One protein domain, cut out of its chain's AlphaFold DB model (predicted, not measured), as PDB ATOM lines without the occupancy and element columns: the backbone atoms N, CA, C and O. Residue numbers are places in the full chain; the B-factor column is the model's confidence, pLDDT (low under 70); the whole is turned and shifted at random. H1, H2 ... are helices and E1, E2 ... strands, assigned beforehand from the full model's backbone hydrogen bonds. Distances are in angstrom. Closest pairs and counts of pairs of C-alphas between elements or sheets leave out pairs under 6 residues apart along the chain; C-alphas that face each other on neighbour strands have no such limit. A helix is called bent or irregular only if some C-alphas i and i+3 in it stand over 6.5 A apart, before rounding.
ATOM      1  N   ILE A  25     136.952 171.767 165.242       78.38
ATOM      2  CA  ILE A  25     137.829 171.495 164.092       78.38
ATOM      3  C   ILE A  25     138.932 172.552 164.015       78.38
ATOM      4  O   ILE A  25     140.106 172.241 163.841       78.38
ATOM      5  N   HIS A  26     138.552 173.827 164.134       81.00
ATOM      6  CA  HIS A  26     139.469 174.960 164.123       81.00
ATOM      7  C   HIS A  26     138.771 176.209 164.665       81.00
ATOM      8  O   HIS A  26     137.587 176.418 164.418       81.00
ATOM      9  N   LYS A  27     139.524 177.104 165.314       80.06
ATOM     10  CA  LYS A  27     139.002 178.351 165.912       80.06
ATOM     11  C   LYS A  27     138.322 179.316 164.925       80.06
ATOM     12  O   LYS A  27     137.595 180.204 165.343       80.06
ATOM     13  N   GLU A  28     138.607 179.185 163.630       82.00
ATOM     14  CA  GLU A  28     138.066 180.055 162.567       82.00
ATOM     15  C   GLU A  28     136.865 179.448 161.829       82.00
ATOM     16  O   GLU A  28     136.321 180.080 160.911       82.00
ATOM     17  N   LEU A  29     136.491 178.221 162.202       85.50
ATOM     18  CA  LEU A  29     135.362 177.496 161.645       85.50
ATOM     19  C   LEU A  29     134.178 177.536 162.600       85.50
ATOM     20  O   LEU A  29     134.323 177.371 163.809       85.50
ATOM     21  N   ASN A  30     132.993 177.702 162.022       85.31
ATOM     22  CA  ASN A  30     131.738 177.761 162.775       85.31
ATOM     23  C   ASN A  30     131.036 176.402 162.924       85.31
ATOM     24  O   ASN A  30     129.892 176.352 163.362       85.31
ATOM     25  N   PHE A  31     131.695 175.307 162.549       85.06
ATOM     26  CA  PHE A  31     131.194 173.949 162.734       85.06
ATOM     27  C   PHE A  31     132.182 173.104 163.543       85.06
ATOM     28  O   PHE A  31     133.354 173.455 163.691       85.06
ATOM     29  N   SER A  32     131.691 171.991 164.086       83.75
ATOM     30  CA  SER A  32     132.445 171.040 164.911       83.75
ATOM     31  C   SER A  32     132.387 169.636 164.306       83.75
ATOM     32  O   SER A  32     131.460 169.319 163.553       83.75
ATOM     33  N   TYR A  33     133.337 168.771 164.650       81.69
ATOM     34  CA  TYR A  33     133.214 167.340 164.374       81.69
ATOM     35  C   TYR A  33     131.968 166.778 165.067       81.69
ATOM     36  O   TYR A  33     131.547 167.304 166.096       81.69
ATOM     37  N   ASN A  34     131.374 165.728 164.491       75.06
ATOM     38  CA  ASN A  34     130.193 165.037 165.027       75.06
ATOM     39  C   ASN A  34     129.033 165.980 165.402       75.06
ATOM     40  O   ASN A  34     128.356 165.779 166.406       75.06
ATOM     41  N   SER A  35     128.808 167.032 164.608       81.31
ATOM     42  CA  SER A  35     127.753 168.018 164.860       81.31
ATOM     43  C   SER A  35     126.733 168.076 163.727       81.31
ATOM     44  O   SER A  35     127.067 167.931 162.549       81.31
ATOM     45  N   ILE A  36     125.477 168.339 164.090       82.75
ATOM     46  CA  ILE A  36     124.413 168.699 163.151       82.75
ATOM     47  C   ILE A  36     124.246 170.211 163.213       82.75
ATOM     48  O   ILE A  36     123.914 170.766 164.259       82.75
ATOM     49  N   ASN A  37     124.458 170.879 162.082       83.38
ATOM     50  CA  ASN A  37     124.333 172.327 161.973       83.38
ATOM     51  C   ASN A  37     123.057 172.659 161.196       83.38
ATOM     52  O   ASN A  37     122.929 172.292 160.028       83.38
ATOM     53  N   LEU A  38     122.114 173.351 161.838       85.00
ATOM     54  CA  LEU A  38     120.843 173.746 161.230       85.00
ATOM     55  C   LEU A  38     120.826 175.257 160.973       85.00
ATOM     56  O   LEU A  38     120.846 176.053 161.908       85.00
ATOM     57  N   LEU A  39     120.774 175.655 159.701       85.44
ATOM     58  CA  LEU A  39     120.732 177.061 159.299       85.44
ATOM     59  C   LEU A  39     119.318 177.444 158.850       85.44
ATOM     60  O   LEU A  39     118.824 176.955 157.835       85.44
ATOM     61  N   ILE A  40     118.681 178.363 159.577       84.69
ATOM     62  CA  ILE A  40     117.303 178.817 159.328       84.69
ATOM     63  C   ILE A  40     117.303 180.326 159.069       84.69
ATOM     64  O   ILE A  40     118.042 181.078 159.694       84.69
ATOM     65  N   GLY A  41     116.472 180.782 158.133       82.50
ATOM     66  CA  GLY A  41     116.311 182.202 157.822       82.50
ATOM     67  C   GLY A  41     115.541 182.422 156.524       82.50
ATOM     68  O   GLY A  41     115.311 181.474 155.768       82.50
ATOM     69  N   GLN A  42     115.182 183.672 156.230       83.69
ATOM     70  CA  GLN A  42     114.453 184.027 155.006       83.69
ATOM     71  C   GLN A  42     115.230 183.643 153.732       83.69
ATOM     72  O   GLN A  42     116.462 183.486 153.736       83.69
ATOM     73  N   ARG A  43     114.511 183.458 152.618       81.75
ATOM     74  CA  ARG A  43     115.125 183.254 151.296       81.75
ATOM     75  C   ARG A  43     116.025 184.452 150.968       81.75
ATOM     76  O   ARG A  43     115.663 185.584 151.247       81.75
ATOM     77  N   GLY A  44     117.212 184.192 150.420       81.94
ATOM     78  CA  GLY A  44     118.205 185.240 150.150       81.94
ATOM     79  C   GLY A  44     119.040 185.677 151.363       81.94
ATOM     80  O   GLY A  44     119.989 186.427 151.186       81.94
ATOM     81  N   GLY A  45     118.784 185.157 152.569       84.44
ATOM     82  CA  GLY A  45     119.539 185.501 153.787       84.44
ATOM     83  C   GLY A  45     120.975 184.953 153.874       84.44
ATOM     84  O   GLY A  45     121.506 184.831 154.969       84.44
ATOM     85  N   GLY A  46     121.586 184.539 152.758       87.44
ATOM     86  CA  GLY A  46     122.996 184.125 152.717       87.44
ATOM     87  C   GLY A  46     123.339 182.773 153.360       87.44
ATOM     88  O   GLY A  46     124.516 182.475 153.523       87.44
ATOM     89  N   LYS A  47     122.352 181.931 153.702       89.81
ATOM     90  CA  LYS A  47     122.572 180.615 154.346       89.81
ATOM     91  C   LYS A  47     123.561 179.736 153.571       89.81
ATOM     92  O   LYS A  47     124.590 179.340 154.109       89.81
ATOM     93  N   THR A  48     123.271 179.510 152.291       88.56
ATOM     94  CA  THR A  48     124.096 178.722 151.369       88.56
ATOM     95  C   THR A  48     125.508 179.299 151.250       88.56
ATOM     96  O   THR A  48     126.491 178.578 151.390       88.56
ATOM     97  N   TYR A  49     125.619 180.624 151.097       91.31
ATOM     98  CA  TYR A  49     126.906 181.326 151.057       91.31
ATOM     99  C   TYR A  49     127.730 181.107 152.331       91.31
ATOM    100  O   TYR A  49     128.920 180.816 152.243       91.31
ATOM    101  N   ASN A  50     127.109 181.206 153.510       90.62
ATOM    102  CA  ASN A  50     127.799 181.009 154.782       90.62
ATOM    103  C   ASN A  50     128.352 179.586 154.904       90.62
ATOM    104  O   ASN A  50     129.514 179.429 155.264       90.62
ATOM    105  N   ILE A  51     127.575 178.564 154.536       90.38
ATOM    106  CA  ILE A  51     128.053 177.172 154.565       90.38
ATOM    107  C   ILE A  51     129.218 176.985 153.596       90.38
ATOM    108  O   ILE A  51     130.263 176.468 153.988       90.38
ATOM    109  N   PHE A  52     129.083 177.449 152.350       91.31
ATOM    110  CA  PHE A  52     130.158 177.318 151.369       91.31
ATOM    111  C   PHE A  52     131.410 178.099 151.764       91.31
ATOM    112  O   PHE A  52     132.516 177.613 151.549       91.31
ATOM    113  N   ARG A  53     131.272 179.266 152.397       91.81
ATOM    114  CA  ARG A  53     132.406 180.008 152.956       91.81
ATOM    115  C   ARG A  53     133.158 179.172 153.988       91.81
ATOM    116  O   ARG A  53     134.383 179.114 153.931       91.81
ATOM    117  N   GLU A  54     132.449 178.529 154.912       90.50
ATOM    118  CA  GLU A  54     133.082 177.678 155.919       90.50
ATOM    119  C   GLU A  54     133.701 176.408 155.296       90.50
ATOM    120  O   GLU A  54     134.821 176.043 155.649       90.50
ATOM    121  N   LEU A  55     133.058 175.793 154.294       89.25
ATOM    122  CA  LEU A  55     133.635 174.682 153.511       89.25
ATOM    123  C   LEU A  55     134.925 175.079 152.786       89.25
ATOM    124  O   LEU A  55     135.902 174.330 152.777       89.25
ATOM    125  N   ILE A  56     134.948 176.273 152.193       88.25
ATOM    126  CA  ILE A  56     136.142 176.802 151.534       88.25
ATOM    127  C   ILE A  56     137.242 177.017 152.567       88.25
ATOM    128  O   ILE A  56     138.353 176.547 152.336       88.25
ATOM    129  N   LYS A  57     136.955 177.650 153.714       87.81
ATOM    130  CA  LYS A  57     137.945 177.795 154.797       87.81
ATOM    131  C   LYS A  57     138.522 176.441 155.188       87.81
ATOM    132  O   LYS A  57     139.739 176.294 155.203       87.81
ATOM    133  N   LEU A  58     137.658 175.453 155.423       84.19
ATOM    134  CA  LEU A  58     138.056 174.098 155.784       84.19
ATOM    135  C   LEU A  58     139.003 173.487 154.743       84.19
ATOM    136  O   LEU A  58     140.026 172.917 155.106       84.19
ATOM    137  N   SER A  59     138.719 173.681 153.453       77.94
ATOM    138  CA  SER A  59     139.573 173.193 152.363       77.94
ATOM    139  C   SER A  59     140.962 173.851 152.302       77.94
ATOM    140  O   SER A  59     141.874 173.306 151.679       77.94
ATOM    141  N   GLN A  60     141.131 175.023 152.928       76.81
ATOM    142  CA  GLN A  60     142.402 175.751 153.011       76.81
ATOM    143  C   GLN A  60     143.141 175.517 154.334       76.81
ATOM    144  O   GLN A  60     144.303 175.910 154.454       76.81
ATOM    145  N   LEU A  61     142.500 174.891 155.327       74.31
ATOM    146  CA  LEU A  61     143.174 174.563 156.575       74.31
ATOM    147  C   LEU A  61     144.244 173.502 156.323       74.31
ATOM    148  O   LEU A  61     144.011 172.484 155.670       74.31
ATOM    149  N   LYS A  62     145.434 173.745 156.870       62.94
ATOM    150  CA  LYS A  62     146.490 172.736 156.923       62.94
ATOM    151  C   LYS A  62     146.098 171.700 157.971       62.94
ATOM    152  O   LYS A  62     145.848 172.063 159.120       62.94
ATOM    153  N   SER A  63     146.059 170.432 157.581       55.69
ATOM    154  CA  SER A  63     145.723 169.322 158.468       55.69
ATOM    155  C   SER A  63     146.626 169.321 159.700       55.69
ATOM    156  O   SER A  63     147.847 169.226 159.578       55.69
ATOM    157  N   HIS A  64     146.039 169.400 160.892       45.19
ATOM    158  CA  HIS A  64     146.682 168.871 162.089       45.19
ATOM    159  C   HIS A  64     146.243 167.416 162.194       45.19
ATOM    160  O   HIS A  64     145.107 167.139 162.553       45.19
ATOM    161  N   CYS A  65     147.120 166.491 161.811       40.00
ATOM    162  CA  CYS A  65     146.894 165.069 162.035       40.00
ATOM    163  C   CYS A  65     146.772 164.828 163.548       40.00
ATOM    164  O   CYS A  65     147.769 164.930 164.269       40.00
ATOM    165  N   TYR A  66     145.574 164.508 164.041       35.19
ATOM    166  CA  TYR A  66     145.385 164.089 165.431       35.19
ATOM    167  C   TYR A  66     145.731 162.604 165.594       35.19
ATOM    168  O   TYR A  66     144.871 161.770 165.849       35.19
ATOM    169  N   SER A  67     147.016 162.261 165.468       34.47
ATOM    170  CA  SER A  67     147.632 161.177 166.254       34.47
ATOM    171  C   SER A  67     149.144 161.131 166.055       34.47
ATOM    172  O   SER A  67     149.617 160.655 165.032       34.47
ATOM    173  N   LEU A  68     149.908 161.555 167.064       38.69
ATOM    174  CA  LEU A  68     151.253 161.030 167.314       38.69
ATOM    175  C   LEU A  68     151.498 161.017 168.827       38.69
ATOM    176  O   LEU A  68     152.098 161.934 169.385       38.69
ATOM    177  N   GLU A  69     151.063 159.949 169.494       41.28
ATOM    178  CA  GLU A  69     151.827 159.475 170.646       41.28
ATOM    179  C   GLU A  69     153.217 159.066 170.129       41.28
ATOM    180  O   GLU A  69     153.326 158.328 169.149       41.28
ATOM    181  N   THR A  70     154.267 159.578 170.780       39.38
ATOM    182  CA  THR A  70     155.716 159.498 170.462       39.38
ATOM    183  C   THR A  70     156.276 160.591 169.528       39.38
ATOM    184  O   THR A  70     156.640 160.394 168.369       39.38
ATOM    185  N   ALA A  71     156.439 161.784 170.106       40.50
ATOM    186  CA  ALA A  71     156.927 163.021 169.489       40.50
ATOM    187  C   ALA A  71     158.426 163.067 169.083       40.50
ATOM    188  O   ALA A  71     158.990 164.155 168.984       40.50
ATOM    189  N   GLN A  72     159.105 161.943 168.826       44.75
ATOM    190  CA  GLN A  72     160.548 161.967 168.501       44.75
ATOM    191  C   GLN A  72     160.940 161.280 167.184       44.75
ATOM    192  O   GLN A  72     161.953 161.659 166.603       44.75
ATOM    193  N   ALA A  73     160.131 160.369 166.628       41.56
ATOM    194  CA  ALA A  73     160.558 159.562 165.474       41.56
ATOM    195  C   ALA A  73     160.164 160.097 164.077       41.56
ATOM    196  O   ALA A  73     160.644 159.572 163.079       41.56
ATOM    197  N   ARG A  74     159.313 161.129 163.950       51.66
ATOM    198  CA  ARG A  74     158.693 161.488 162.647       51.66
ATOM    199  C   ARG A  74     158.838 162.936 162.177       51.66
ATOM    200  O   ARG A  74     158.070 163.364 161.319       51.66
ATOM    201  N   ARG A  75     159.839 163.697 162.639       47.19
ATOM    202  CA  ARG A  75     160.083 165.056 162.097       47.19
ATOM    203  C   ARG A  75     160.237 165.058 160.567       47.19
ATOM    204  O   ARG A  75     159.593 165.857 159.899       47.19
ATOM    205  N   HIS A  76     160.945 164.079 160.003       46.56
ATOM    206  CA  HIS A  76     161.147 163.986 158.552       46.56
ATOM    207  C   HIS A  76     159.926 163.514 157.743       46.56
ATOM    208  O   HIS A  76     159.806 163.854 156.568       46.56
ATOM    209  N   GLU A  77     159.026 162.725 158.332       47.53
ATOM    210  CA  GLU A  77     157.844 162.202 157.630       47.53
ATOM    211  C   GLU A  77     156.686 163.211 157.672       47.53
ATOM    212  O   GLU A  77     155.998 163.428 156.671       47.53
ATOM    213  N   VAL A  78     156.547 163.923 158.795       46.56
ATOM    214  CA  VAL A  78     155.610 165.043 158.956       46.56
ATOM    215  C   VAL A  78     155.993 166.201 158.027       46.56
ATOM    216  O   VAL A  78     155.136 166.679 157.289       46.56
ATOM    217  N   GLU A  79     157.272 166.584 157.944       44.38
ATOM    218  CA  GLU A  79     157.729 167.643 157.024       44.38
ATOM    219  C   GLU A  79     157.506 167.301 155.539       44.38
ATOM    220  O   GLU A  79     157.101 168.172 154.768       44.38
ATOM    221  N   ARG A  80     157.670 166.034 155.127       43.19
ATOM    222  CA  ARG A  80     157.329 165.597 153.754       43.19
ATOM    223  C   ARG A  80     155.824 165.616 153.480       43.19
ATOM    224  O   ARG A  80     155.411 165.924 152.365       43.19
ATOM    225  N   SER A  81     155.004 165.323 154.486       41.88
ATOM    226  CA  SER A  81     153.537 165.396 154.393       41.88
ATOM    227  C   SER A  81     153.049 166.849 154.281       41.88
ATOM    228  O   SER A  81     152.134 167.140 153.510       41.88
ATOM    229  N   LEU A  82     153.724 167.768 154.984       44.12
ATOM    230  CA  LEU A  82     153.528 169.221 154.905       44.12
ATOM    231  C   LEU A  82     153.953 169.814 153.551       44.12
ATOM    232  O   LEU A  82     153.303 170.744 153.077       44.12
ATOM    233  N   ALA A  83     155.003 169.278 152.919       38.88
ATOM    234  CA  ALA A  83     155.455 169.704 151.591       38.88
ATOM    235  C   ALA A  83     154.535 169.216 150.451       38.88
ATOM    236  O   ALA A  83     154.443 169.875 149.418       38.88
ATOM    237  N   ASN A  84     153.814 168.107 150.659       38.50
ATOM    238  CA  ASN A  84     152.954 167.476 149.650       38.50
ATOM    239  C   ASN A  84     151.459 167.824 149.769       38.50
ATOM    240  O   ASN A  84     150.641 167.231 149.070       38.50
ATOM    241  N   GLY A  85     151.079 168.777 150.628       38.22
ATOM    242  CA  GLY A  85     149.697 169.264 150.691       38.22
ATOM    243  C   GLY A  85     148.669 168.194 151.074       38.22
ATOM    244  O   GLY A  85     147.548 168.217 150.574       38.22
ATOM    245  N   VAL A  86     149.036 167.256 151.949       42.59
ATOM    246  CA  VAL A  86     148.094 166.284 152.524       42.59
ATOM    247  C   VAL A  86     147.339 167.028 153.631       42.59
ATOM    248  O   VAL A  86     147.918 167.382 154.649       42.59
ATOM    249  N   GLY A  87     146.100 167.467 153.441       51.56
ATOM    250  CA  GLY A  87     144.952 166.680 153.008       51.56
ATOM    251  C   GLY A  87     144.091 166.600 154.259       51.56
ATOM    252  O   GLY A  87     144.427 165.876 155.194       51.56
ATOM    253  N   HIS A  88     143.135 167.514 154.384       60.62
ATOM    254  CA  HIS A  88     142.241 167.612 155.539       60.62
ATOM    255  C   HIS A  88     141.573 166.249 155.764       60.62
ATOM    256  O   HIS A  88     141.331 165.520 154.808       60.62
ATOM    257  N   GLU A  89     141.256 165.896 157.011       73.25
ATOM    258  CA  GLU A  89     140.643 164.592 157.338       73.25
ATOM    259  C   GLU A  89     139.257 164.407 156.684       73.25
ATOM    260  O   GLU A  89     138.686 163.319 156.697       73.25
ATOM    261  N   TYR A  90     138.726 165.470 156.077       81.12
ATOM    262  CA  TYR A  90     137.514 165.477 155.277       81.12
ATOM    263  C   TYR A  90     137.747 164.896 153.887       81.12
ATOM    264  O   TYR A  90     138.277 165.542 152.990       81.12
ATOM    265  N   THR A  91     137.295 163.669 153.699       83.81
ATOM    266  CA  THR A  91     137.521 162.899 152.471       83.81
ATOM    267  C   THR A  91     136.419 163.101 151.438       83.81
ATOM    268  O   THR A  91     136.654 162.941 150.243       83.81
ATOM    269  N   LEU A  92     135.218 163.487 151.881       88.81
ATOM    270  CA  LEU A  92     134.057 163.598 151.007       88.81
ATOM    271  C   LEU A  92     133.082 164.685 151.470       88.81
ATOM    272  O   LEU A  92     132.677 164.735 152.636       88.81
ATOM    273  N   PHE A  93     132.660 165.517 150.523       90.69
ATOM    274  CA  PHE A  93     131.540 166.438 150.658       90.69
ATOM    275  C   PHE A  93     130.346 165.901 149.860       90.69
ATOM    276  O   PHE A  93     130.451 165.608 148.672       90.69
ATOM    277  N   ILE A  94     129.201 165.760 150.514       92.56
ATOM    278  CA  ILE A  94     127.960 165.275 149.920       92.56
ATOM    279  C   ILE A  94     126.978 166.426 149.912       92.56
ATOM    280  O   ILE A  94     126.586 166.921 150.969       92.56
ATOM    281  N   TYR A  95     126.573 166.834 148.715       93.12
ATOM    282  CA  TYR A  95     125.561 167.858 148.537       93.12
ATOM    283  C   TYR A  95     124.248 167.205 148.120       93.12
ATOM    284  O   TYR A  95     124.126 166.676 147.015       93.12
ATOM    285  N   VAL A  96     123.285 167.212 149.034       92.94
ATOM    286  CA  VAL A  96     121.965 166.623 148.847       92.94
ATOM    287  C   VAL A  96     121.031 167.681 148.282       92.94
ATOM    288  O   VAL A  96     120.678 168.644 148.969       92.94
ATOM    289  N   THR A  97     120.663 167.517 147.015       90.56
ATOM    290  CA  THR A  97     119.781 168.435 146.297       90.56
ATOM    291  C   THR A  97     119.051 167.711 145.171       90.56
ATOM    292  O   THR A  97     119.644 166.910 144.453       90.56
ATOM    293  N   ASP A  98     117.768 168.022 144.993       86.81
ATOM    294  CA  ASP A  98     116.997 167.603 143.813       86.81
ATOM    295  C   ASP A  98     117.123 168.622 142.664       86.81
ATOM    296  O   ASP A  98     116.594 168.415 141.571       86.81
ATOM    297  N   THR A  99     117.811 169.749 142.896       79.12
ATOM    298  CA  THR A  99     117.958 170.823 141.913       79.12
ATOM    299  C   THR A  99     119.427 171.078 141.590       79.12
ATOM    300  O   THR A  99     120.239 171.414 142.446       79.12
ATOM    301  N   ASN A 100     119.778 171.004 140.307       67.06
ATOM    302  CA  ASN A 100     121.147 171.281 139.852       67.06
ATOM    303  C   ASN A 100     121.437 172.786 139.658       67.06
ATOM    304  O   ASN A 100     122.512 173.160 139.183       67.06
ATOM    305  N   ASN A 101     120.493 173.654 140.038       69.00
ATOM    306  CA  ASN A 101     120.472 175.073 139.674       69.00
ATOM    307  C   ASN A 101     120.822 176.033 140.821       69.00
ATOM    308  O   ASN A 101     120.619 177.240 140.662       69.00
ATOM    309  N   ASP A 102     121.357 175.560 141.953       80.19
ATOM    310  CA  ASP A 102     121.839 176.480 142.989       80.19
ATOM    311  C   ASP A 102     122.982 177.348 142.427       80.19
ATOM    312  O   ASP A 102     124.114 176.907 142.209       80.19
ATOM    313  N   GLN A 103     122.666 178.618 142.161       85.12
ATOM    314  CA  GLN A 103     123.597 179.567 141.555       85.12
ATOM    315  C   GLN A 103     124.804 179.854 142.453       85.12
ATOM    316  O   GLN A 103     125.878 180.185 141.947       85.12
ATOM    317  N   THR A 104     124.640 179.750 143.773       86.69
ATOM    318  CA  THR A 104     125.717 179.957 144.747       86.69
ATOM    319  C   THR A 104     126.709 178.808 144.654       86.69
ATOM    320  O   THR A 104     127.904 179.046 144.482       86.69
ATOM    321  N   TYR A 105     126.216 177.568 144.661       88.00
ATOM    322  CA  TYR A 105     127.033 176.376 144.480       88.00
ATOM    323  C   TYR A 105     127.774 176.412 143.143       88.00
ATOM    324  O   TYR A 105     128.992 176.255 143.124       88.00
ATOM    325  N   GLN A 106     127.097 176.712 142.027       89.12
ATOM    326  CA  GLN A 106     127.761 176.770 140.716       89.12
ATOM    327  C   GLN A 106     128.907 177.791 140.678       89.12
ATOM    328  O   GLN A 106     129.948 177.526 140.073       89.12
ATOM    329  N   LYS A 107     128.744 178.931 141.363       91.06
ATOM    330  CA  LYS A 107     129.786 179.958 141.486       91.06
ATOM    331  C   LYS A 107     130.918 179.543 142.420       91.06
ATOM    332  O   LYS A 107     132.053 179.909 142.154       91.06
ATOM    333  N   MET A 108     130.643 178.805 143.494       90.44
ATOM    334  CA  MET A 108     131.620 178.540 144.562       90.44
ATOM    335  C   MET A 108     132.264 177.147 144.494       90.44
ATOM    336  O   MET A 108     133.313 176.950 145.099       90.44
ATOM    337  N   LYS A 109     131.700 176.195 143.738       88.38
ATOM    338  CA  LYS A 109     132.137 174.785 143.711       88.38
ATOM    339  C   LYS A 109     133.622 174.594 143.402       88.38
ATOM    340  O   LYS A 109     134.249 173.712 143.965       88.38
ATOM    341  N   HIS A 110     134.201 175.445 142.558       89.06
ATOM    342  CA  HIS A 110     135.612 175.361 142.166       89.06
ATOM    343  C   HIS A 110     136.584 175.742 143.297       89.06
ATOM    344  O   HIS A 110     137.770 175.431 143.222       89.06
ATOM    345  N   LEU A 111     136.095 176.421 144.339       88.75
ATOM    346  CA  LEU A 111     136.876 176.791 145.519       88.75
ATOM    347  C   LEU A 111     136.883 175.680 146.578       88.75
ATOM    348  O   LEU A 111     137.699 175.719 147.498       88.75
ATOM    349  N   ILE A 112     135.980 174.702 146.461       85.81
ATOM    350  CA  ILE A 112     135.879 173.558 147.364       85.81
ATOM    351  C   ILE A 112     136.834 172.482 146.850       85.81
ATOM    352  O   ILE A 112     136.573 171.840 145.839       85.81
ATOM    353  N   LYS A 113     137.956 172.286 147.547       85.00
ATOM    354  CA  LYS A 113     138.948 171.260 147.169       85.00
ATOM    355  C   LYS A 113     138.540 169.841 147.572       85.00
ATOM    356  O   LYS A 113     139.088 168.884 147.041       85.00
ATOM    357  N   ILE A 114     137.610 169.714 148.520       84.88
ATOM    358  CA  ILE A 114     137.102 168.418 148.976       84.88
ATOM    359  C   ILE A 114     136.314 167.772 147.823       84.88
ATOM    360  O   ILE A 114     135.433 168.434 147.258       84.88
ATOM    361  N   PRO A 115     136.572 166.494 147.480       86.88
ATOM    362  CA  PRO A 115     135.779 165.766 146.497       86.88
ATOM    363  C   PRO A 115     134.285 165.868 146.806       86.88
ATOM    364  O   PRO A 115     133.859 165.633 147.937       86.88
ATOM    365  N   THR A 116     133.488 166.250 145.807       89.62
ATOM    366  CA  THR A 116     132.056 166.519 145.988       89.62
ATOM    367  C   THR A 116     131.205 165.495 145.247       89.62
ATOM    368  O   THR A 116     131.363 165.320 144.039       89.62
ATOM    369  N   LYS A 117     130.262 164.861 145.950       91.25
ATOM    370  CA  LYS A 117     129.225 163.989 145.381       91.25
ATOM    371  C   LYS A 117     127.865 164.677 145.512       91.25
ATOM    372  O   LYS A 117     127.428 164.974 146.621       91.25
ATOM    373  N   ILE A 118     127.201 164.932 144.386       92.69
ATOM    374  CA  ILE A 118     125.827 165.456 144.364       92.69
ATOM    375  C   ILE A 118     124.872 164.265 144.421       92.69
ATOM    376  O   ILE A 118     125.060 163.304 143.675       92.69
ATOM    377  N   VAL A 119     123.889 164.306 145.322       93.38
ATOM    378  CA  VAL A 119     122.981 163.181 145.589       93.38
ATOM    379  C   VAL A 119     121.532 163.679 145.658       93.38
ATOM    380  O   VAL A 119     121.251 164.585 146.440       93.38
ATOM    381  N   PRO A 120     120.591 163.095 144.897       92.56
ATOM    382  CA  PRO A 120     119.164 163.383 145.047       92.56
ATOM    383  C   PRO A 120     118.607 162.922 146.403       92.56
ATOM    384  O   PRO A 120     119.070 161.934 146.982       92.56
ATOM    385  N   TYR A 121     117.540 163.561 146.891       90.88
ATOM    386  CA  TYR A 121     116.899 163.174 148.158       90.88
ATOM    387  C   TYR A 121     116.320 161.755 148.125       90.88
ATOM    388  O   TYR A 121     116.232 161.105 149.165       90.88
ATOM    389  N   ALA A 122     115.941 161.254 146.948       90.25
ATOM    390  CA  ALA A 122     115.440 159.889 146.791       90.25
ATOM    391  C   ALA A 122     116.514 158.822 147.085       90.25
ATOM    392  O   ALA A 122     116.195 157.735 147.563       90.25
ATOM    393  N   GLU A 123     117.787 159.140 146.840       93.50
ATOM    394  CA  GLU A 123     118.906 158.192 146.917       93.50
ATOM    395  C   GLU A 123     119.694 158.307 148.228       93.50
ATOM    396  O   GLU A 123     120.383 157.366 148.633       93.50
ATOM    397  N   ILE A 124     119.578 159.439 148.933       92.50
ATOM    398  CA  ILE A 124     120.430 159.756 150.085       92.50
ATOM    399  C   ILE A 124     120.380 158.704 151.191       92.50
ATOM    400  O   ILE A 124     121.386 158.459 151.848       92.50
ATOM    401  N   ASN A 125     119.239 158.045 151.398       91.62
ATOM    402  CA  ASN A 125     119.127 157.039 152.446       91.62
ATOM    403  C   ASN A 125     120.060 155.842 152.190       91.62
ATOM    404  O   ASN A 125     120.734 155.412 153.123       91.62
ATOM    405  N   SER A 126     120.124 155.368 150.938       92.44
ATOM    406  CA  SER A 126     121.021 154.283 150.515       92.44
ATOM    407  C   SER A 126     122.477 154.731 150.562       92.44
ATOM    408  O   SER A 126     123.335 154.024 151.078       92.44
ATOM    409  N   VAL A 127     122.749 155.954 150.095       93.19
ATOM    410  CA  VAL A 127     124.099 156.524 150.145       93.19
ATOM    411  C   VAL A 127     124.596 156.626 151.588       93.19
ATOM    412  O   VAL A 127     125.737 156.277 151.860       93.19
ATOM    413  N   LEU A 128     123.761 157.054 152.538       91.56
ATOM    414  CA  LEU A 128     124.154 157.091 153.949       91.56
ATOM    415  C   LEU A 128     124.455 155.693 154.510       91.56
ATOM    416  O   LEU A 128     125.408 155.576 155.276       91.56
ATOM    417  N   ASP A 129     123.712 154.652 154.116       91.00
ATOM    418  CA  ASP A 129     124.007 153.270 154.535       91.00
ATOM    419  C   ASP A 129     125.392 152.822 154.062       91.00
ATOM    420  O   ASP A 129     126.204 152.377 154.872       91.00
ATOM    421  N   GLU A 130     125.708 153.038 152.783       91.19
ATOM    422  CA  GLU A 130     127.024 152.715 152.217       91.19
ATOM    423  C   GLU A 130     128.161 153.459 152.929       91.19
ATOM    424  O   GLU A 130     129.251 152.920 153.138       91.19
ATOM    425  N   LEU A 131     127.925 154.716 153.313       90.00
ATOM    426  CA  LEU A 131     128.932 155.540 153.975       90.00
ATOM    427  C   LEU A 131     129.166 155.134 155.425       90.00
ATOM    428  O   LEU A 131     130.308 155.255 155.881       90.00
ATOM    429  N   ILE A 132     128.113 154.711 156.127       88.25
ATOM    430  CA  ILE A 132     128.191 154.184 157.493       88.25
ATOM    431  C   ILE A 132     128.937 152.851 157.465       88.25
ATOM    432  O   ILE A 132     129.936 152.707 158.166       88.25
ATOM    433  N   GLU A 133     128.524 151.928 156.595       89.19
ATOM    434  CA  GLU A 133     129.171 150.624 156.421       89.19
ATOM    435  C   GLU A 133     130.652 150.787 156.042       89.19
ATOM    436  O   GLU A 133     131.538 150.189 156.652       89.19
ATOM    437  N   GLY A 134     130.945 151.667 155.078       88.88
ATOM    438  CA  GLY A 134     132.313 151.963 154.661       88.88
ATOM    439  C   GLY A 134     133.168 152.545 155.786       88.88
ATOM    440  O   GLY A 134     134.333 152.173 155.916       88.88
ATOM    441  N   LYS A 135     132.599 153.428 156.622       87.31
ATOM    442  CA  LYS A 135     133.308 153.971 157.789       87.31
ATOM    443  C   LYS A 135     133.599 152.869 158.808       87.31
ATOM    444  O   LYS A 135     134.738 152.753 159.237       87.31
ATOM    445  N   GLN A 136     132.613 152.036 159.138       87.62
ATOM    446  CA  GLN A 136     132.793 150.921 160.076       87.62
ATOM    447  C   GLN A 136     133.878 149.949 159.605       87.62
ATOM    448  O   GLN A 136     134.737 149.554 160.391       87.62
ATOM    449  N   ALA A 137     133.884 149.606 158.314       87.31
ATOM    450  CA  ALA A 137     134.928 148.771 157.733       87.31
ATOM    451  C   ALA A 137     136.309 149.440 157.841       87.31
ATOM    452  O   ALA A 137     137.271 148.799 158.255       87.31
ATOM    453  N   TYR A 138     136.415 150.734 157.528       88.75
ATOM    454  CA  TYR A 138     137.668 151.483 157.663       88.75
ATOM    455  C   TYR A 138     138.168 151.513 159.110       88.75
ATOM    456  O   TYR A 138     139.336 151.217 159.360       88.75
ATOM    457  N   ASP A 139     137.282 151.797 160.066       84.50
ATOM    458  CA  ASP A 139     137.613 151.825 161.491       84.50
ATOM    459  C   ASP A 139     138.150 150.460 161.952       84.50
ATOM    460  O   ASP A 139     139.174 150.397 162.634       84.50
ATOM    461  N   GLN A 140     137.545 149.351 161.503       84.19
ATOM    462  CA  GLN A 140     138.045 148.003 161.791       84.19
ATOM    463  C   GLN A 140     139.448 147.766 161.225       84.19
ATOM    464  O   GLN A 140     140.281 147.164 161.913       84.19
ATOM    465  N   VAL A 141     139.725 148.245 160.006       84.88
ATOM    466  CA  VAL A 141     141.052 148.137 159.382       84.88
ATOM    467  C   VAL A 141     142.114 148.860 160.202       84.88
ATOM    468  O   VAL A 141     143.186 148.293 160.442       84.88
ATOM    469  N   ILE A 142     141.809 150.076 160.657       83.38
ATOM    470  CA  ILE A 142     142.713 150.895 161.472       83.38
ATOM    471  C   ILE A 142     142.899 150.285 162.867       83.38
ATOM    472  O   ILE A 142     144.036 150.063 163.289       83.38
ATOM    473  N   GLN A 143     141.804 149.963 163.560       78.75
ATOM    474  CA  GLN A 143     141.813 149.470 164.941       78.75
ATOM    475  C   GLN A 143     142.553 148.135 165.071       78.75
ATOM    476  O   GLN A 143     143.394 147.973 165.956       78.75
ATOM    477  N   HIS A 144     142.282 147.190 164.170       80.75
ATOM    478  CA  HIS A 144     142.872 145.850 164.224       80.75
ATOM    479  C   HIS A 144     144.179 145.743 163.431       80.75
ATOM    480  O   HIS A 144     144.791 144.676 163.398       80.75
ATOM    481  N   LYS A 145     144.617 146.828 162.773       80.75
ATOM    482  CA  LYS A 145     145.812 146.869 161.910       80.75
ATOM    483  C   LYS A 145     145.818 145.766 160.843       80.75
ATOM    484  O   LYS A 145     146.873 145.280 160.439       80.75
ATOM    485  N   ILE A 146     144.635 145.384 160.356       80.12
ATOM    486  CA  ILE A 146     144.461 144.280 159.397       80.12
ATOM    487  C   ILE A 146     144.678 144.694 157.939       80.12
ATOM    488  O   ILE A 146     144.612 143.854 157.046       80.12
ATOM    489  N   GLY A 147     144.987 145.972 157.692       74.69
ATOM    490  CA  GLY A 147     145.239 146.520 156.357       74.69
ATOM    491  C   GLY A 147     146.228 145.693 155.540       74.69
ATOM    492  O   GLY A 147     146.014 145.479 154.356       74.69
ATOM    493  N   ILE A 148     147.275 145.155 156.168       75.50
ATOM    494  CA  ILE A 148     148.298 144.349 155.485       75.50
ATOM    495  C   ILE A 148     147.806 142.968 155.022       75.50
ATOM    496  O   ILE A 148     148.400 142.402 154.111       75.50
ATOM    497  N   TYR A 149     146.731 142.440 155.616       78.38
ATOM    498  CA  TYR A 149     146.196 141.104 155.324       78.38
ATOM    499  C   TYR A 149     145.025 141.123 154.336       78.38
ATOM    500  O   TYR A 149     144.605 140.074 153.852       78.38
ATOM    501  N   LEU A 150     144.482 142.305 154.038       80.62
ATOM    502  CA  LEU A 150     143.394 142.463 153.080       80.62
ATOM    503  C   LEU A 150     143.897 142.307 151.645       80.62
ATOM    504  O   LEU A 150     144.947 142.838 151.277       80.62
ATOM    505  N   GLN A 151     143.099 141.633 150.819       85.44
ATOM    506  CA  GLN A 151     143.294 141.620 149.373       85.44
ATOM    507  C   GLN A 151     143.094 143.030 148.798       85.44
ATOM    508  O   GLN A 151     142.301 143.816 149.323       85.44
ATOM    509  N   GLU A 152     143.796 143.349 147.707       84.94
ATOM    510  CA  GLU A 152     143.751 144.684 147.088       84.94
ATOM    511  C   GLU A 152     142.333 145.104 146.677       84.94
ATOM    512  O   GLU A 152     141.943 146.248 146.889       84.94
ATOM    513  N   GLU A 153     141.518 144.170 146.187       86.00
ATOM    514  CA  GLU A 153     140.113 144.438 145.864       86.00
ATOM    515  C   GLU A 153     139.308 144.871 147.100       86.00
ATOM    516  O   GLU A 153     138.577 145.864 147.064       86.00
ATOM    517  N   SER A 154     139.485 144.177 148.230       85.19
ATOM    518  CA  SER A 154     138.818 144.516 149.490       85.19
ATOM    519  C   SER A 154     139.281 145.869 150.028       85.19
ATOM    520  O   SER A 154     138.451 146.663 150.476       85.19
ATOM    521  N   LYS A 155     140.585 146.170 149.939       84.44
ATOM    522  CA  LYS A 155     141.124 147.494 150.297       84.44
ATOM    523  C   LYS A 155     140.463 148.582 149.466       84.44
ATOM    524  O   LYS A 155     139.945 149.546 150.026       84.44
ATOM    525  N   GLN A 156     140.438 148.407 148.146       86.31
ATOM    526  CA  GLN A 156     139.886 149.403 147.239       86.31
ATOM    527  C   GLN A 156     138.388 149.613 147.472       86.31
ATOM    528  O   GLN A 156     137.918 150.746 147.414       86.31
ATOM    529  N   ASN A 157     137.642 148.557 147.798       86.56
ATOM    530  CA  ASN A 157     136.225 148.663 148.144       86.56
ATOM    531  C   ASN A 157     136.008 149.574 149.371       86.56
ATOM    532  O   ASN A 157     135.232 150.530 149.304       86.56
ATOM    533  N   VAL A 158     136.764 149.350 150.453       86.56
ATOM    534  CA  VAL A 158     136.688 150.174 151.676       86.56
ATOM    535  C   VAL A 158     137.096 151.626 151.401       86.56
ATOM    536  O   VAL A 158     136.416 152.562 151.834       86.56
ATOM    537  N   LEU A 159     138.174 151.835 150.642       86.69
ATOM    538  CA  LEU A 159     138.655 153.170 150.271       86.69
ATOM    539  C   LEU A 159     137.639 153.923 149.398       86.69
ATOM    540  O   LEU A 159     137.308 155.074 149.686       86.69
ATOM    541  N   ASN A 160     137.030 153.253 148.417       86.12
ATOM    542  CA  ASN A 160     135.997 153.839 147.559       86.12
ATOM    543  C   ASN A 160     134.754 154.266 148.356       86.12
ATOM    544  O   ASN A 160     134.246 155.369 148.153       86.12
ATOM    545  N   LYS A 161     134.278 153.429 149.293       84.38
ATOM    546  CA  LYS A 161     133.130 153.761 150.162       84.38
ATOM    547  C   LYS A 161     133.436 154.888 151.158       84.38
ATOM    548  O   LYS A 161     132.527 155.573 151.637       84.38
ATOM    549  N   THR A 162     134.701 155.091 151.517       82.38
ATOM    550  CA  THR A 162     135.101 156.163 152.441       82.38
ATOM    551  C   THR A 162     135.473 157.460 151.738       82.38
ATOM    552  O   THR A 162     135.335 158.510 152.359       82.38
ATOM    553  N   GLY A 163     135.871 157.411 150.465       81.62
ATOM    554  CA  GLY A 163     136.468 158.545 149.754       81.62
ATOM    555  C   GLY A 163     137.930 158.792 150.144       81.62
ATOM    556  O   GLY A 163     138.506 159.803 149.747       81.62
ATOM    557  N   ALA A 164     138.532 157.902 150.939       82.69
ATOM    558  CA  ALA A 164     139.929 157.994 151.333       82.69
ATOM    559  C   ALA A 164     140.837 157.419 150.239       82.69
ATOM    560  O   ALA A 164     140.494 156.440 149.583       82.69
ATOM    561  N   ASN A 165     142.031 157.992 150.084       81.44
ATOM    562  CA  ASN A 165     143.032 157.466 149.151       81.44
ATOM    563  C   ASN A 165     143.817 156.284 149.741       81.44
ATOM    564  O   ASN A 165     144.396 155.496 149.000       81.44
ATOM    565  N   ASP A 166     143.867 156.182 151.071       82.19
ATOM    566  CA  ASP A 166     144.613 155.169 151.815       82.19
ATOM    567  C   ASP A 166     144.177 155.115 153.298       82.19
ATOM    568  O   ASP A 166     143.279 155.836 153.746       82.19
ATOM    569  N   PHE A 167     144.839 154.248 154.069       82.56
ATOM    570  CA  PHE A 167     144.606 154.020 155.500       82.56
ATOM    571  C   PHE A 167     145.500 154.871 156.426       82.56
ATOM    572  O   PHE A 167     145.767 154.472 157.558       82.56
ATOM    573  N   ARG A 168     146.035 156.012 155.962       77.50
ATOM    574  CA  ARG A 168     146.899 156.885 156.789       77.50
ATOM    575  C   ARG A 168     146.110 157.880 157.638       77.50
ATOM    576  O   ARG A 168     146.650 158.393 158.616       77.50
ATOM    577  N   ILE A 169     144.870 158.185 157.258       76.62
ATOM    578  CA  ILE A 169     143.999 159.084 158.022       76.62
ATOM    579  C   ILE A 169     143.405 158.294 159.188       76.62
ATOM    580  O   ILE A 169     142.909 157.189 159.008       76.62
ATOM    581  N   LYS A 170     143.437 158.866 160.395       75.25
ATOM    582  CA  LYS A 170     142.919 158.188 161.590       75.25
ATOM    583  C   LYS A 170     141.408 157.956 161.516       75.25
ATOM    584  O   LYS A 170     140.937 156.884 161.868       75.25
ATOM    585  N   SER A 171     140.670 158.971 161.077       77.12
ATOM    586  CA  SER A 171     139.217 158.926 160.924       77.12
ATOM    587  C   SER A 171     138.812 159.737 159.689       77.12
ATOM    588  O   SER A 171     139.001 160.954 159.676       77.12
ATOM    589  N   PRO A 172     138.307 159.100 158.617       82.62
ATOM    590  CA  PRO A 172     137.862 159.812 157.429       82.62
ATOM    591  C   PRO A 172     136.535 160.519 157.727       82.62
ATOM    592  O   PRO A 172     135.476 159.897 157.848       82.62
ATOM    593  N   HIS A 173     136.589 161.843 157.825       85.19
ATOM    594  CA  HIS A 173     135.422 162.676 158.068       85.19
ATOM    595  C   HIS A 173     134.687 162.996 156.763       85.19
ATOM    596  O   HIS A 173     135.275 163.100 155.684       85.19
ATOM    597  N   LYS A 174     133.368 163.151 156.867       88.38
ATOM    598  CA  LYS A 174     132.468 163.433 155.745       88.38
ATOM    599  C   LYS A 174     131.586 164.619 156.112       88.38
ATOM    600  O   LYS A 174     131.195 164.753 157.271       88.38
ATOM    601  N   ILE A 175     131.263 165.467 155.140       89.81
ATOM    602  CA  ILE A 175     130.290 166.555 155.319       89.81
ATOM    603  C   ILE A 175     129.082 166.257 154.456       89.81
ATOM    604  O   ILE A 175     129.228 166.051 153.257       89.81
ATOM    605  N   VAL A 176     127.896 166.271 155.058       91.94
ATOM    606  CA  VAL A 176     126.626 166.118 154.346       91.94
ATOM    607  C   VAL A 176     125.844 167.417 154.477       91.94
ATOM    608  O   VAL A 176     125.521 167.838 155.587       91.94
ATOM    609  N   LEU A 177     125.555 168.062 153.348       92.25
ATOM    610  CA  LEU A 177     124.757 169.282 153.274       92.25
ATOM    611  C   LEU A 177     123.428 168.987 152.592       92.25
ATOM    612  O   LEU A 177     123.412 168.578 151.438       92.25
ATOM    613  N   PHE A 178     122.329 169.274 153.280       91.06
ATOM    614  CA  PHE A 178     120.985 169.264 152.712       91.06
ATOM    615  C   PHE A 178     120.573 170.695 152.355       91.06
ATOM    616  O   PHE A 178     120.543 171.552 153.239       91.06
ATOM    617  N   ASP A 179     120.270 170.954 151.081       86.62
ATOM    618  CA  ASP A 179     119.929 172.297 150.580       86.62
ATOM    619  C   ASP A 179     118.571 172.806 151.107       86.62
ATOM    620  O   ASP A 179     118.433 173.946 151.553       86.62
ATOM    621  N   ASP A 180     117.581 171.912 151.156       84.25
ATOM    622  CA  ASP A 180     116.283 172.112 151.804       84.25
ATOM    623  C   ASP A 180     115.912 170.869 152.617       84.25
ATOM    624  O   ASP A 180     115.336 169.894 152.130       84.25
ATOM    625  N   ALA A 181     116.295 170.856 153.887       81.12
ATOM    626  CA  ALA A 181     116.028 169.717 154.756       81.12
ATOM    627  C   ALA A 181     114.585 169.688 155.296       81.12
ATOM    628  O   ALA A 181     114.229 168.752 156.014       81.12
ATOM    629  N   MET A 182     113.736 170.681 154.995       82.44
ATOM    630  CA  MET A 182     112.446 170.844 155.679       82.44
ATOM    631  C   MET A 182     111.513 169.646 155.472       82.44
ATOM    632  O   MET A 182     110.780 169.257 156.382       82.44
ATOM    633  N   SER A 183     111.554 169.028 154.290       80.88
ATOM    634  CA  SER A 183     110.792 167.814 153.976       80.88
ATOM    635  C   SER A 183     111.153 166.634 154.888       80.88
ATOM    636  O   SER A 183     110.262 165.891 155.303       80.88
ATOM    637  N   ILE A 184     112.426 166.514 155.278       83.50
ATOM    638  CA  ILE A 184     112.927 165.462 156.173       83.50
ATOM    639  C   ILE A 184     112.302 165.612 157.563       83.50
ATOM    640  O   ILE A 184     111.854 164.636 158.163       83.50
ATOM    641  N   PHE A 185     112.199 166.849 158.050       80.56
ATOM    642  CA  PHE A 185     111.635 167.156 159.367       80.56
ATOM    643  C   PHE A 185     110.116 166.984 159.449       80.56
ATOM    644  O   PHE A 185     109.581 166.793 160.544       80.56
ATOM    645  N   LYS A 186     109.407 167.020 158.314       83.94
ATOM    646  CA  LYS A 186     107.953 166.788 158.281       83.94
ATOM    647  C   LYS A 186     107.595 165.340 158.612       83.94
ATOM    648  O   LYS A 186     106.554 165.103 159.218       83.94
ATOM    649  N   ASN A 187     108.446 164.380 158.242       83.50
ATOM    650  CA  ASN A 187     108.180 162.960 158.443       83.50
ATOM    651  C   ASN A 187     109.124 162.331 159.482       83.50
ATOM    652  O   ASN A 187     110.150 161.734 159.145       83.50
ATOM    653  N   LYS A 188     108.707 162.387 160.753       83.00
ATOM    654  CA  LYS A 188     109.440 161.803 161.891       83.00
ATOM    655  C   LYS A 188     109.578 160.275 161.836       83.00
ATOM    656  O   LYS A 188     110.422 159.714 162.535       83.00
ATOM    657  N   THR A 189     108.749 159.579 161.056       83.25
ATOM    658  CA  THR A 189     108.844 158.115 160.926       83.25
ATOM    659  C   THR A 189     109.805 157.688 159.822       83.25
ATOM    660  O   THR A 189     110.195 156.514 159.808       83.25
ATOM    661  N   SER A 190     110.223 158.623 158.955       83.88
ATOM    662  CA  SER A 190     111.108 158.332 157.831       83.88
ATOM    663  C   SER A 190     112.445 157.736 158.301       83.88
ATOM    664  O   SER A 190     112.985 158.156 159.332       83.88
ATOM    665  N   PRO A 191     113.006 156.758 157.559       85.50
ATOM    666  CA  PRO A 191     114.316 156.190 157.872       85.50
ATOM    667  C   PRO A 191     115.412 157.256 157.953       85.50
ATOM    668  O   PRO A 191     116.225 157.228 158.873       85.50
ATOM    669  N   LEU A 192     115.376 158.239 157.048       86.06
ATOM    670  CA  LEU A 192     116.333 159.341 157.005       86.06
ATOM    671  C   LEU A 192     116.266 160.216 158.262       86.06
ATOM    672  O   LEU A 192     117.299 160.482 158.866       86.06
ATOM    673  N   PHE A 193     115.066 160.609 158.708       86.44
ATOM    674  CA  PHE A 193     114.914 161.357 159.960       86.44
ATOM    675  C   PHE A 193     115.479 160.569 161.143       86.44
ATOM    676  O   PHE A 193     116.227 161.108 161.953       86.44
ATOM    677  N   LYS A 194     115.171 159.270 161.230       85.69
ATOM    678  CA  LYS A 194     115.709 158.417 162.295       85.69
ATOM    679  C   LYS A 194     117.236 158.354 162.250       85.69
ATOM    680  O   LYS A 194     117.830 158.498 163.301       85.69
ATOM    681  N   LYS A 195     117.864 158.209 161.081       85.00
ATOM    682  CA  LYS A 195     119.335 158.189 160.954       85.00
ATOM    683  C   LYS A 195     120.005 159.506 161.339       85.00
ATOM    684  O   LYS A 195     121.104 159.487 161.867       85.00
ATOM    685  N   LEU A 196     119.360 160.640 161.069       81.12
ATOM    686  CA  LEU A 196     119.921 161.947 161.417       81.12
ATOM    687  C   LEU A 196     119.817 162.260 162.917       81.12
ATOM    688  O   LEU A 196     120.602 163.056 163.405       81.12
ATOM    689  N   PHE A 197     118.853 161.675 163.640       73.25
ATOM    690  CA  PHE A 197     118.550 162.063 165.029       73.25
ATOM    691  C   PHE A 197     118.629 160.936 166.059       73.25
ATOM    692  O   PHE A 197     118.606 161.219 167.254       73.25
ATOM    693  N   LYS A 198     118.696 159.674 165.635       60.75
ATOM    694  CA  LYS A 198     119.009 158.547 166.516       60.75
ATOM    695  C   LYS A 198     120.500 158.261 166.409       60.75
ATOM    696  O   LYS A 198     120.902 157.424 165.606       60.75
TER     697      LYS A 198
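AT A GLANCE: This is residues 25 to 198 of the 199 residues of an uncharacterized protein of Streblomastix strix (UniProt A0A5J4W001). A narrow sheet of three parallel strands runs through the middle, between the long helix H4, with H6 packed slantwise on it, and the side-by-side pair H1 and H3, of which H1 only grazes the sheet. The short helices H7 and H8 make a corner at one end of the long axis, while at the other end residues 68 to 77, of which 75 to 77 belong to H2, stick out from the body. The printed part has 174 residues with eight named helices and three named strands, in the order H1, H2, E1, H3, E2, H4, H5, H6, E3, H7, H8; the sheet runs E2, E1, E3, and the class is mostly helix. The whole is compact, with a radius of gyration of the C-alphas of 17.8 A, yet elongated in outline, spanning 53 by 33 by 26 A.

HOW THE PARTS SIT: After residues 25 to 46, which hold no named element, comes H1, residues 47 to 60. H2, residues 75 to 83, is apart from H1. E1, residues 90 to 96, is the inner strand of the sheet. H3, residues 103 to 111, touches H1 at a shallow tilt of 6 degrees, the same way; the closest C-alphas, of Ile 56 and Leu 111, are 6.1 A apart. H3 is irregular, with C-alphas 107 and 110 7.5 A apart, and it is not on the sheet. E2, residues 116 to 119, is an edge strand parallel to E1, at 31 degrees between directions; N 117 and O 93, 2.8 A apart, are within hydrogen-bond range. E1, H3 and E2 form a strand-helix-strand unit, two parallel neighbour strands with a helix between them, and its crossover is right-handed. H4, residues 124 to 143, is close to but not clearly touching H5, residues 146 to 149; their closest C-alphas, of Val 141 and Gly 147, are 5.4 A apart. With its residues 130 to 138 alone, H4 touches H6, residues 152 to 162, at a steep tilt of 55 degrees, opposite ways; the closest C-alphas, of Gly 134 and Lys 161, are 4.9 A apart. E3, residues 173 to 178, is the other edge strand, parallel to E1 at 14 degrees; N 94 and O 175 are 2.8 A apart, within hydrogen-bond range, and N 175 and O 92 are 3.0 A apart. H4 on one face of this sheet gives two layers, helix over strands, at a height over the sheet of 10.2 A. It lies over E1 and only just over E3, on which 3 of its C-alphas fall, and runs along the strands, at 5 degrees to E1 on the local plane. H7, residues 182 to 186, and H8, residues 191 to 197, only just touch, with 3 pairs of C-alphas within 8 A, and only at the corner; the closest are those of Ile 184 and Phe 193, 5.9 A apart. Every O i to N i+4 pair is within hydrogen-bond range in H1, H2, H4, H6, H7 and H8, against 3 of 5 in H3, while H5 is too short for such a pair.

IN THESE COORDINATES: H1 begins at C-alpha 47, (122.572, 180.615, 154.346), and is 20.5 A long. H2 measures 12.4 A, E1 16.9 A and H3 14.1 A. H4, the longest helix, runs 28.0 A from C-alpha 124, (120.430, 159.756, 150.085). H6 measures 15.3 A and E3 16.7 A. H8 ends at C-alpha 197, (118.550, 162.063, 165.029).

THE WHOLE: The two C-alphas farthest apart, those of Gln 72 and Lys 186, are 53.8 A from each other. The printed part has no cut, and the link from H1 to H2 is long, with 14 residues. The mean pLDDT of the printed part is 78.7; residues 62 to 88, 100 to 101 and 198 are under 70.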